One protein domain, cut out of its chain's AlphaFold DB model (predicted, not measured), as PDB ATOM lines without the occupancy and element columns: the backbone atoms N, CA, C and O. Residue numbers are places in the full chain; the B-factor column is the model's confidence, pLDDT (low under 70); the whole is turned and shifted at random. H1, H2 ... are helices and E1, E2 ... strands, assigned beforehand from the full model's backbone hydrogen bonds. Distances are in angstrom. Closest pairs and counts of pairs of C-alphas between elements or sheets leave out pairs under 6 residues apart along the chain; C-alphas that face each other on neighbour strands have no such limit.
ATOM      1  N   TYR A 137      35.326   5.020  22.049       95.31
ATOM      2  CA  TYR A 137      34.899   5.111  23.446       95.31
ATOM      3  C   TYR A 137      34.952   6.545  23.986       95.31
ATOM      4  O   TYR A 137      35.747   7.357  23.519       95.31
ATOM      5  N   ASN A 138      34.142   6.840  25.003       96.62
ATOM      6  CA  ASN A 138      34.299   8.009  25.868       96.62
ATOM      7  C   ASN A 138      35.027   7.579  27.146       96.62
ATOM      8  O   ASN A 138      34.623   6.604  27.783       96.62
ATOM      9  N   LEU A 139      36.115   8.268  27.492       96.56
ATOM     10  CA  LEU A 139      36.846   8.020  28.730       96.56
ATOM     11  C   LEU A 139      36.097   8.675  29.892       96.56
ATOM     12  O   LEU A 139      35.746   9.850  29.804       96.56
ATOM     13  N   VAL A 140      35.882   7.932  30.975       95.44
ATOM     14  CA  VAL A 140      35.351   8.505  32.213       95.44
ATOM     15  C   VAL A 140      36.406   9.405  32.847       95.44
ATOM     16  O   VAL A 140      37.488   8.939  33.207       95.44
ATOM     17  N   ASP A 141      36.061  10.682  32.982       92.38
ATOM     18  CA  ASP A 141      36.867  11.719  33.622       92.38
ATOM     19  C   ASP A 141      36.042  12.362  34.745       92.38
ATOM     20  O   ASP A 141      35.076  13.090  34.497       92.38
ATOM     21  N   VAL A 142      36.413  12.054  35.990       87.88
ATOM     22  CA  VAL A 142      35.683  12.497  37.187       87.88
ATOM     23  C   VAL A 142      35.754  14.010  37.401       87.88
ATOM     24  O   VAL A 142      34.851  14.583  38.003       87.88
ATOM     25  N   GLU A 143      36.775  14.683  36.866       88.50
ATOM     26  CA  GLU A 143      36.950  16.134  37.018       88.50
ATOM     27  C   GLU A 143      36.044  16.939  36.076       88.50
ATOM     28  O   GLU A 143      35.927  18.159  36.195       88.50
ATOM     29  N   ARG A 144      35.400  16.266  35.115       84.38
ATOM     30  CA  ARG A 144      34.582  16.895  34.066       84.38
ATOM     31  C   ARG A 144      33.125  16.470  34.106       84.38
ATOM     32  O   ARG A 144      32.390  16.751  33.162       84.38
ATOM     33  N   MET A 145      32.708  15.795  35.172       86.31
ATOM     34  CA  MET A 145      31.351  15.281  35.302       86.31
ATOM     35  C   MET A 145      30.337  16.426  35.337       86.31
ATOM     36  O   MET A 145      30.345  17.262  36.241       86.31
ATOM     37  N   SER A 146      29.435  16.448  34.356       85.69
ATOM     38  CA  SER A 146      28.220  17.256  34.441       85.69
ATOM     39  C   SER A 146      27.187  16.587  35.355       85.69
ATOM     40  O   SER A 146      27.313  15.417  35.715       85.69
ATOM     41  N   THR A 147      26.115  17.307  35.692       83.81
ATOM     42  CA  THR A 147      25.018  16.761  36.515       83.81
ATOM     43  C   THR A 147      24.306  15.568  35.874       83.81
ATOM     44  O   THR A 147      23.591  14.833  36.551       83.81
ATOM     45  N   THR A 148      24.489  15.369  34.566       84.81
ATOM     46  CA  THR A 148      23.844  14.308  33.785       84.81
ATOM     47  C   THR A 148      24.843  13.387  33.097       84.81
ATOM     48  O   THR A 148      24.496  12.696  32.136       84.81
ATOM     49  N   TYR A 149      26.082  13.364  33.585       91.31
ATOM     50  CA  TYR A 149      27.208  12.723  32.922       91.31
ATOM     51  C   TYR A 149      26.967  11.250  32.578       91.31
ATOM     52  O   TYR A 149      27.139  10.853  31.430       91.31
ATOM     53  N   GLU A 150      26.486  10.437  33.517       90.31
ATOM     54  CA  GLU A 150      26.235   9.004  33.328       90.31
ATOM     55  C   GLU A 150      25.142   8.747  32.286       90.31
ATOM     56  O   GLU A 150      25.262   7.862  31.434       90.31
ATOM     57  N   ARG A 151      24.088   9.568  32.299       87.81
ATOM     58  CA  ARG A 151      23.011   9.512  31.301       87.81
ATOM     59  C   ARG A 151      23.522   9.909  29.921       87.81
ATOM     60  O   ARG A 151      23.167   9.279  28.925       87.81
ATOM     61  N   ARG A 152      24.395  10.915  29.847       89.94
ATOM     62  CA  ARG A 152      25.053  11.318  28.600       89.94
ATOM     63  C   ARG A 152      26.001  10.227  28.106       89.94
ATOM     64  O   ARG A 152      25.943   9.886  26.929       89.94
ATOM     65  N   LEU A 153      26.788   9.604  28.978       92.88
ATOM     66  CA  LEU A 153      27.614   8.443  28.644       92.88
ATOM     67  C   LEU A 153      26.762   7.307  28.063       92.88
ATOM     68  O   LEU A 153      27.090   6.810  26.989       92.88
ATOM     69  N   ARG A 154      25.617   6.974  28.681       89.81
ATOM     70  CA  ARG A 154      24.649   6.006  28.130       89.81
ATOM     71  C   ARG A 154      24.139   6.426  26.746       89.81
ATOM     72  O   ARG A 154      24.141   5.620  25.816       89.81
ATOM     73  N   LYS A 155      23.735   7.692  26.581       86.56
ATOM     74  CA  LYS A 155      23.246   8.254  25.306       86.56
ATOM     75  C   LYS A 155      24.284   8.116  24.192       86.56
ATOM     76  O   LYS A 155      23.934   7.731  23.078       86.56
ATOM     77  N   TYR A 156      25.553   8.412  24.469       89.88
ATOM     78  CA  TYR A 156      26.628   8.297  23.478       89.88
ATOM     79  C   TYR A 156      27.133   6.855  23.296       89.88
ATOM     80  O   TYR A 156      27.557   6.514  22.191       89.88
ATOM     81  N   ALA A 157      26.967   5.976  24.290       89.94
ATOM     82  CA  ALA A 157      27.137   4.530  24.130       89.94
ATOM     83  C   ALA A 157      26.154   3.951  23.111       89.94
ATOM     84  O   ALA A 157      26.582   3.296  22.162       89.94
ATOM     85  N   ALA A 158      24.873   4.323  23.195       83.88
ATOM     86  CA  ALA A 158      23.865   3.969  22.190       83.88
ATOM     87  C   ALA A 158      24.161   4.546  20.786       83.88
ATOM     88  O   ALA A 158      23.609   4.089  19.787       83.88
ATOM     89  N   ARG A 159      25.054   5.541  20.686       83.75
ATOM     90  CA  ARG A 159      25.533   6.124  19.419       83.75
ATOM     91  C   ARG A 159      26.855   5.510  18.935       83.75
ATOM     92  O   ARG A 159      27.436   5.990  17.962       83.75
ATOM     93  N   GLY A 160      27.312   4.432  19.574       86.56
ATOM     94  CA  GLY A 160      28.487   3.661  19.174       86.56
ATOM     95  C   GLY A 160      29.806   4.155  19.772       86.56
ATOM     96  O   GLY A 160      30.839   4.024  19.110       86.56
ATOM     97  N   PHE A 161      29.772   4.744  20.970       91.81
ATOM     98  CA  PHE A 161      30.960   5.079  21.762       91.81
ATOM     99  C   PHE A 161      30.888   4.409  23.133       91.81
ATOM    100  O   PHE A 161      30.251   4.943  24.041       91.81
ATOM    101  N   SER A 162      31.556   3.269  23.302       94.44
ATOM    102  CA  SER A 162      31.610   2.551  24.581       94.44
ATOM    103  C   SER A 162      32.088   3.450  25.727       94.44
ATOM    104  O   SER A 162      32.754   4.461  25.511       94.44
ATOM    105  N   VAL A 163      31.771   3.092  26.967       95.38
ATOM    106  CA  VAL A 163      32.246   3.833  28.142       95.38
ATOM    107  C   VAL A 163      33.493   3.145  28.677       95.38
ATOM    108  O   VAL A 163      33.430   1.989  29.088       95.38
ATOM    109  N   LEU A 164      34.632   3.839  28.659       95.50
ATOM    110  CA  LEU A 164      35.874   3.329  29.233       95.50
ATOM    111  C   LEU A 164      36.058   3.901  30.637       95.50
ATOM    112  O   LEU A 164      36.274   5.099  30.798       95.50
ATOM    113  N   VAL A 165      36.025   3.027  31.641       95.00
ATOM    114  CA  VAL A 165      36.269   3.376  33.044       95.00
ATOM    115  C   VAL A 165      37.681   2.914  33.426       95.00
ATOM    116  O   VAL A 165      37.924   1.703  33.457       95.00
ATOM    117  N   PRO A 166      38.636   3.826  33.698       93.06
ATOM    118  CA  PRO A 166      39.988   3.447  34.105       93.06
ATOM    119  C   PRO A 166      39.989   2.507  35.313       93.06
ATOM    120  O   PRO A 166      39.313   2.753  36.308       93.06
ATOM    121  N   GLY A 167      40.744   1.411  35.226       91.50
ATOM    122  CA  GLY A 167      40.877   0.440  36.318       91.50
ATOM    123  C   GLY A 167      39.665  -0.472  36.545       91.50
ATOM    124  O   GLY A 167      39.762  -1.398  37.353       91.50
ATOM    125  N   TYR A 168      38.555  -0.283  35.823       91.06
ATOM    126  CA  TYR A 168      37.398  -1.167  35.929       91.06
ATOM    127  C   TYR A 168      37.724  -2.574  35.414       91.06
ATOM    128  O   TYR A 168      38.227  -2.760  34.306       91.06
ATOM    129  N   LYS A 169      37.406  -3.583  36.231       89.31
ATOM    130  CA  LYS A 169      37.556  -5.002  35.900       89.31
ATOM    131  C   LYS A 169      36.233  -5.714  36.149       89.31
ATOM    132  O   LYS A 169      35.864  -5.943  37.300       89.31
ATOM    133  N   LYS A 170      35.551  -6.110  35.072       83.62
ATOM    134  CA  LYS A 170      34.246  -6.795  35.126       83.62
ATOM    135  C   LYS A 170      34.263  -8.053  36.003       83.62
ATOM    136  O   LYS A 170      33.323  -8.287  36.751       83.62
ATOM    137  N   SER A 171      35.366  -8.808  35.999       86.88
ATOM    138  CA  SER A 171      35.550 -10.009  36.831       86.88
ATOM    139  C   SER A 171      35.503  -9.757  38.344       86.88
ATOM    140  O   SER A 171      35.290 -10.694  39.112       86.88
ATOM    141  N   LEU A 172      35.692  -8.512  38.796       86.69
ATOM    142  CA  LEU A 172      35.602  -8.153  40.213       86.69
ATOM    143  C   LEU A 172      34.162  -7.869  40.666       86.69
ATOM    144  O   LEU A 172      33.906  -7.797  41.869       86.69
ATOM    145  N   VAL A 173      33.207  -7.747  39.739       82.75
ATOM    146  CA  VAL A 173      31.790  -7.523  40.052       82.75
ATOM    147  C   VAL A 173      31.139  -8.862  40.422       82.75
ATOM    148  O   VAL A 173      30.544  -9.544  39.597       82.75
ATOM    149  N   LYS A 174      31.291  -9.268  41.687       73.31
ATOM    150  CA  LYS A 174      30.873 -10.595  42.185       73.31
ATOM    151  C   LYS A 174      29.392 -10.720  42.555       73.31
ATOM    152  O   LYS A 174      28.928 -11.832  42.773       73.31
ATOM    153  N   ARG A 175      28.656  -9.610  42.697       67.50
ATOM    154  CA  ARG A 175      27.240  -9.617  43.108       67.50
ATOM    155  C   ARG A 175      26.326  -9.408  41.893       67.50
ATOM    156  O   ARG A 175      26.239  -8.273  41.426       67.50
ATOM    157  N   PRO A 176      25.579 -10.434  41.441       55.22
ATOM    158  CA  PRO A 176      24.625 -10.308  40.337       55.22
ATOM    159  C   PRO A 176      23.496  -9.315  40.620       55.22
ATOM    160  O   PRO A 176      22.905  -8.796  39.689       55.22
ATOM    161  N   GLY A 177      23.204  -9.003  41.891       57.19
ATOM    162  CA  GLY A 177      22.152  -8.047  42.261       57.19
ATOM    163  C   GLY A 177      22.393  -6.614  41.766       57.19
ATOM    164  O   GLY A 177      21.428  -5.922  41.474       57.19
ATOM    165  N   LEU A 178      23.659  -6.207  41.589       57.62
ATOM    166  CA  LEU A 178      24.042  -4.951  40.917       57.62
ATOM    167  C   LEU A 178      23.871  -5.015  39.390       57.62
ATOM    168  O   LEU A 178      23.922  -3.985  38.730       57.62
ATOM    169  N   LEU A 179      23.717  -6.225  38.847       59.50
ATOM    170  CA  LEU A 179      23.672  -6.536  37.423       59.50
ATOM    171  C   LEU A 179      22.376  -7.266  37.011       59.50
ATOM    172  O   LEU A 179      22.366  -7.910  35.966       59.50
ATOM    173  N   GLY A 180      21.304  -7.271  37.812       51.16
ATOM    174  CA  GLY A 180      20.170  -8.139  37.461       51.16
ATOM    175  C   GLY A 180      18.948  -8.197  38.370       51.16
ATOM    176  O   GLY A 180      17.925  -8.696  37.913       51.16
ATOM    177  N   ASN A 181      18.974  -7.673  39.602       53.59
ATOM    178  CA  ASN A 181      17.767  -7.633  40.441       53.59
ATOM    179  C   ASN A 181      17.136  -6.235  40.439       53.59
ATOM    180  O   ASN A 181      17.287  -5.456  41.380       53.59
ATOM    181  N   TYR A 182      16.368  -5.966  39.382       58.06
ATOM    182  CA  TYR A 182      15.560  -4.752  39.188       58.06
ATOM    183  C   TYR A 182      14.539  -4.486  40.302       58.06
ATOM    184  O   TYR A 182      14.044  -3.371  40.417       58.06
ATOM    185  N   GLY A 183      14.215  -5.490  41.122       56.94
ATOM    186  CA  GLY A 183      13.196  -5.381  42.168       56.94
ATOM    187  C   GLY A 183      13.616  -4.616  43.427       56.94
ATOM    188  O   GLY A 183      12.756  -4.325  44.248       56.94
ATOM    189  N   HIS A 184      14.906  -4.299  43.607       59.97
ATOM    190  CA  HIS A 184      15.412  -3.715  44.862       59.97
ATOM    191  C   HIS A 184      16.133  -2.371  44.722       59.97
ATOM    192  O   HIS A 184      16.500  -1.793  45.740       59.97
ATOM    193  N   CYS A 185      16.369  -1.884  43.504       64.25
ATOM    194  CA  CYS A 185      17.020  -0.593  43.289       64.25
ATOM    195  C   CYS A 185      16.341   0.162  42.149       64.25
ATOM    196  O   CYS A 185      16.203  -0.349  41.034       64.25
ATOM    197  N   HIS A 186      15.910   1.387  42.432       72.56
ATOM    198  CA  HIS A 186      15.362   2.264  41.406       72.56
ATOM    199  C   HIS A 186      16.493   3.035  40.720       72.56
ATOM    200  O   HIS A 186      17.431   3.472  41.378       72.56
ATOM    201  N   GLU A 187      16.387   3.278  39.406       76.38
ATOM    202  CA  GLU A 187      17.386   4.054  38.643       76.38
ATOM    203  C   GLU A 187      17.745   5.385  39.333       76.38
ATOM    204  O   GLU A 187      18.896   5.810  39.321       76.38
ATOM    205  N   LYS A 188      16.759   6.017  39.977       76.56
ATOM    206  CA  LYS A 188      16.884   7.305  40.677       76.56
ATOM    207  C   LYS A 188      17.799   7.264  41.903       76.56
ATOM    208  O   LYS A 188      18.246   8.310  42.357       76.56
ATOM    209  N   GLU A 189      18.040   6.078  42.446       80.31
ATOM    210  CA  GLU A 189      18.870   5.845  43.631       80.31
ATOM    211  C   GLU A 189      20.324   5.536  43.250       80.31
ATOM    212  O   GLU A 189      21.190   5.421  44.116       80.31
ATOM    213  N   LEU A 190      20.607   5.397  41.952       83.19
ATOM    214  CA  LEU A 190      21.906   5.004  41.429       83.19
ATOM    215  C   LEU A 190      22.637   6.204  40.817       83.19
ATOM    216  O   LEU A 190      22.051   7.065  40.165       83.19
ATOM    217  N   SER A 191      23.958   6.232  40.988       85.75
ATOM    218  CA  SER A 191      24.854   7.220  40.377       85.75
ATOM    219  C   SER A 191      26.215   6.596  40.052       85.75
ATOM    220  O   SER A 191      26.513   5.466  40.460       85.75
ATOM    221  N   GLY A 192      27.034   7.300  39.271       88.00
ATOM    222  CA  GLY A 192      28.375   6.874  38.894       88.00
ATOM    223  C   GLY A 192      28.411   5.508  38.210       88.00
ATOM    224  O   GLY A 192      27.563   5.155  37.387       88.00
ATOM    225  N   LEU A 193      29.411   4.703  38.581       88.38
ATOM    226  CA  LEU A 193      29.603   3.365  38.023       88.38
ATOM    227  C   LEU A 193      28.415   2.433  38.305       88.38
ATOM    228  O   LEU A 193      28.098   1.613  37.453       88.38
ATOM    229  N   ALA A 194      27.731   2.565  39.446       86.62
ATOM    230  CA  ALA A 194      26.573   1.725  39.755       86.62
ATOM    231  C   ALA A 194      25.438   1.937  38.741       86.62
ATOM    232  O   ALA A 194      24.848   0.968  38.267       86.62
ATOM    233  N   LEU A 195      25.192   3.189  38.342       86.00
ATOM    234  CA  LEU A 195      24.205   3.519  37.313       86.00
ATOM    235  C   LEU A 195      24.622   3.008  35.925       86.00
ATOM    236  O   LEU A 195      23.795   2.497  35.173       86.00
ATOM    237  N   LEU A 196      25.912   3.091  35.588       88.12
ATOM    238  CA  LEU A 196      26.429   2.545  34.328       88.12
ATOM    239  C   LEU A 196      26.311   1.015  34.265       88.12
ATOM    240  O   LEU A 196      25.920   0.483  33.229       88.12
ATOM    241  N   LEU A 197      26.601   0.318  35.366       86.50
ATOM    242  CA  LEU A 197      26.434  -1.133  35.476       86.50
ATOM    243  C   LEU A 197      24.963  -1.533  35.395       86.50
ATOM    244  O   LEU A 197      24.638  -2.479  34.687       86.50
ATOM    245  N   TYR A 198      24.076  -0.770  36.039       82.06
ATOM    246  CA  TYR A 198      22.631  -0.947  35.915       82.06
ATOM    247  C   TYR A 198      22.183  -0.864  34.448       82.06
ATOM    248  O   TYR A 198      21.457  -1.735  33.966       82.06
ATOM    249  N   TYR A 199      22.677   0.130  33.702       82.50
ATOM    250  CA  TYR A 199      22.404   0.260  32.269       82.50
ATOM    251  C   TYR A 199      22.996  -0.872  31.420       82.50
ATOM    252  O   TYR A 199      22.367  -1.252  30.436       82.50
ATOM    253  N   GLU A 200      24.170  -1.403  31.779       81.25
ATOM    254  CA  GLU A 200      24.781  -2.561  31.109       81.25
ATOM    255  C   GLU A 200      23.979  -3.845  31.359       81.25
ATOM    256  O   GLU A 200      23.806  -4.648  30.446       81.25
ATOM    257  N   SER A 201      23.480  -4.032  32.583       75.31
ATOM    258  CA  SER A 201      22.704  -5.212  32.959       75.31
ATOM    259  C   SER A 201      21.274  -5.235  32.450       75.31
ATOM    260  O   SER A 201      20.701  -6.327  32.392       75.31
ATOM    261  N   GLY A 202      20.728  -4.047  32.139       66.19
ATOM    262  CA  GLY A 202      19.385  -3.800  31.600       66.19
ATOM    263  C   GLY A 202      18.933  -4.914  30.655       66.19
ATOM    264  O   GLY A 202      19.771  -5.347  29.857       66.19
ATOM    265  N   PRO A 203      17.646  -5.348  30.633       52.12
ATOM    266  CA  PRO A 203      17.166  -6.089  29.474       52.12
ATOM    267  C   PRO A 203      17.588  -5.274  28.262       52.12
ATOM    268  O   PRO A 203      17.368  -4.057  28.225       52.12
ATOM    269  N   SER A 204      18.310  -5.917  27.348       44.12
ATOM    270  CA  SER A 204      18.783  -5.277  26.135       44.12
ATOM    271  C   SER A 204      17.549  -4.813  25.365       44.12
ATOM    272  O   SER A 204      17.057  -5.517  24.495       44.12
ATOM    273  N   ARG A 205      17.024  -3.613  25.657       41.56
ATOM    274  CA  ARG A 205      16.361  -2.811  24.634       41.56
ATOM    275  C   ARG A 205      17.417  -2.759  23.556       41.56
ATOM    276  O   ARG A 205      18.465  -2.194  23.841       41.56
ATOM    277  N   ASN A 206      17.204  -3.465  22.450       32.62
ATOM    278  CA  ASN A 206      18.161  -3.703  21.375       32.62
ATOM    279  C   ASN A 206      18.962  -2.436  21.013       32.62
ATOM    280  O   ASN A 206      18.676  -1.743  20.045       32.62
ATOM    281  N   TYR A 207      20.012  -2.145  21.774       39.19
ATOM    282  CA  TYR A 207      21.119  -1.289  21.393       39.19
ATOM    283  C   TYR A 207      22.217  -2.242  20.963       39.19
ATOM    284  O   TYR A 207      23.318  -2.251  21.509       39.19
ATOM    285  N   GLU A 228      10.823  13.793  37.528       34.31
ATOM    286  CA  GLU A 228      11.015  15.232  37.779       34.31
ATOM    287  C   GLU A 228      12.436  15.596  38.260       34.31
ATOM    288  O   GLU A 228      12.784  16.781  38.296       34.31
ATOM    289  N   THR A 229      13.289  14.620  38.597       29.59
ATOM    290  CA  THR A 229      14.582  14.870  39.270       29.59
ATOM    291  C   THR A 229      15.819  14.781  38.373       29.59
ATOM    292  O   THR A 229      16.888  15.224  38.782       29.59
ATOM    293  N   ALA A 230      15.695  14.331  37.123       36.19
ATOM    294  CA  ALA A 230      16.813  14.243  36.182       36.19
ATOM    295  C   ALA A 230      16.693  15.285  35.062       36.19
ATOM    296  O   ALA A 230      16.194  15.025  33.964       36.19
ATOM    297  N   LYS A 231      17.145  16.507  35.342       38.97
ATOM    298  CA  LYS A 231      17.223  17.561  34.328       38.97
ATOM    299  C   LYS A 231      18.482  17.358  33.492       38.97
ATOM    300  O   LYS A 231      19.558  17.696  33.952       38.97
ATOM    301  N   SER A 232      18.332  16.842  32.270       39.44
ATOM    302  CA  SER A 232      19.327  17.031  31.199       39.44
ATOM    303  C   SER A 232      19.798  18.490  31.184       39.44
ATOM    304  O   SER A 232      18.953  19.392  31.233       39.44
ATOM    305  N   ASP A 233      21.112  18.721  31.074       37.66
ATOM    306  CA  ASP A 233      21.687  20.071  30.944       37.66
ATOM    307  C   ASP A 233      21.088  20.831  29.733       37.66
ATOM    308  O   ASP A 233      21.052  22.061  29.731       37.66
ATOM    309  N   TYR A 234      20.527  20.101  28.755       43.97
ATOM    310  CA  TYR A 234      19.900  20.637  27.538       43.97
ATOM    311  C   TYR A 234      18.498  20.073  27.239       43.97
ATOM    312  O   TYR A 234      18.000  20.218  26.132       43.97
TER     313      TYR A 234
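Overview. This is residues 137 to 207 and 228 to 234 of the 302 residues of an uncharacterized protein of Naegleria fowleri (UniProt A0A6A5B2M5). Little regular structure is here: mostly loops, with H3 in the middle, H1 and the two-strand parallel sheet E1, E2 to one side, and long links arcing round H3 through short H2. The 78 printed residues run E1, H1, E2, H2, H3, class mixed, with 29 in named elements. The whole is compact, radius of gyration of the C-alphas 12.8 A, spanning 32 by 32 by 26 A.

Arrangement. Start at E1, residues 137 to 139: N 138 is 2.8 A from O 162 of E2, residues 162 to 164, within hydrogen-bond range. With H1, residues 149 to 157, between these parallel neighbours, they form a strand-helix-strand unit with a right-handed crossover. H3, residues 192 to 201, touches H1, closest C-alphas Glu 150 and Gly 192, 6.3 A. H2, residues 176 to 179, touches H3, closest C-alphas Leu 179 and Ser 201, 4.8 A. Every O i to N i+4 pair in H1 and H3 is within hydrogen-bond range; H2 is too short for one.

Along the chain. Find C-alpha 137 at (34.899, 5.111, 23.446). H1 is 12.0 A long; H3 runs 14.6 A to C-alpha 201 at (22.704, -5.212, 32.959).

Size, cuts and confidence. Residues 208 to 227 are cut out, C-alphas 207 and 228 being 25.4 A apart. The links E2 to H2 and H2 to H3 are long. Look for pLDDT under 70 at residues 175 to 185, 202 to 207 and 228 to 234.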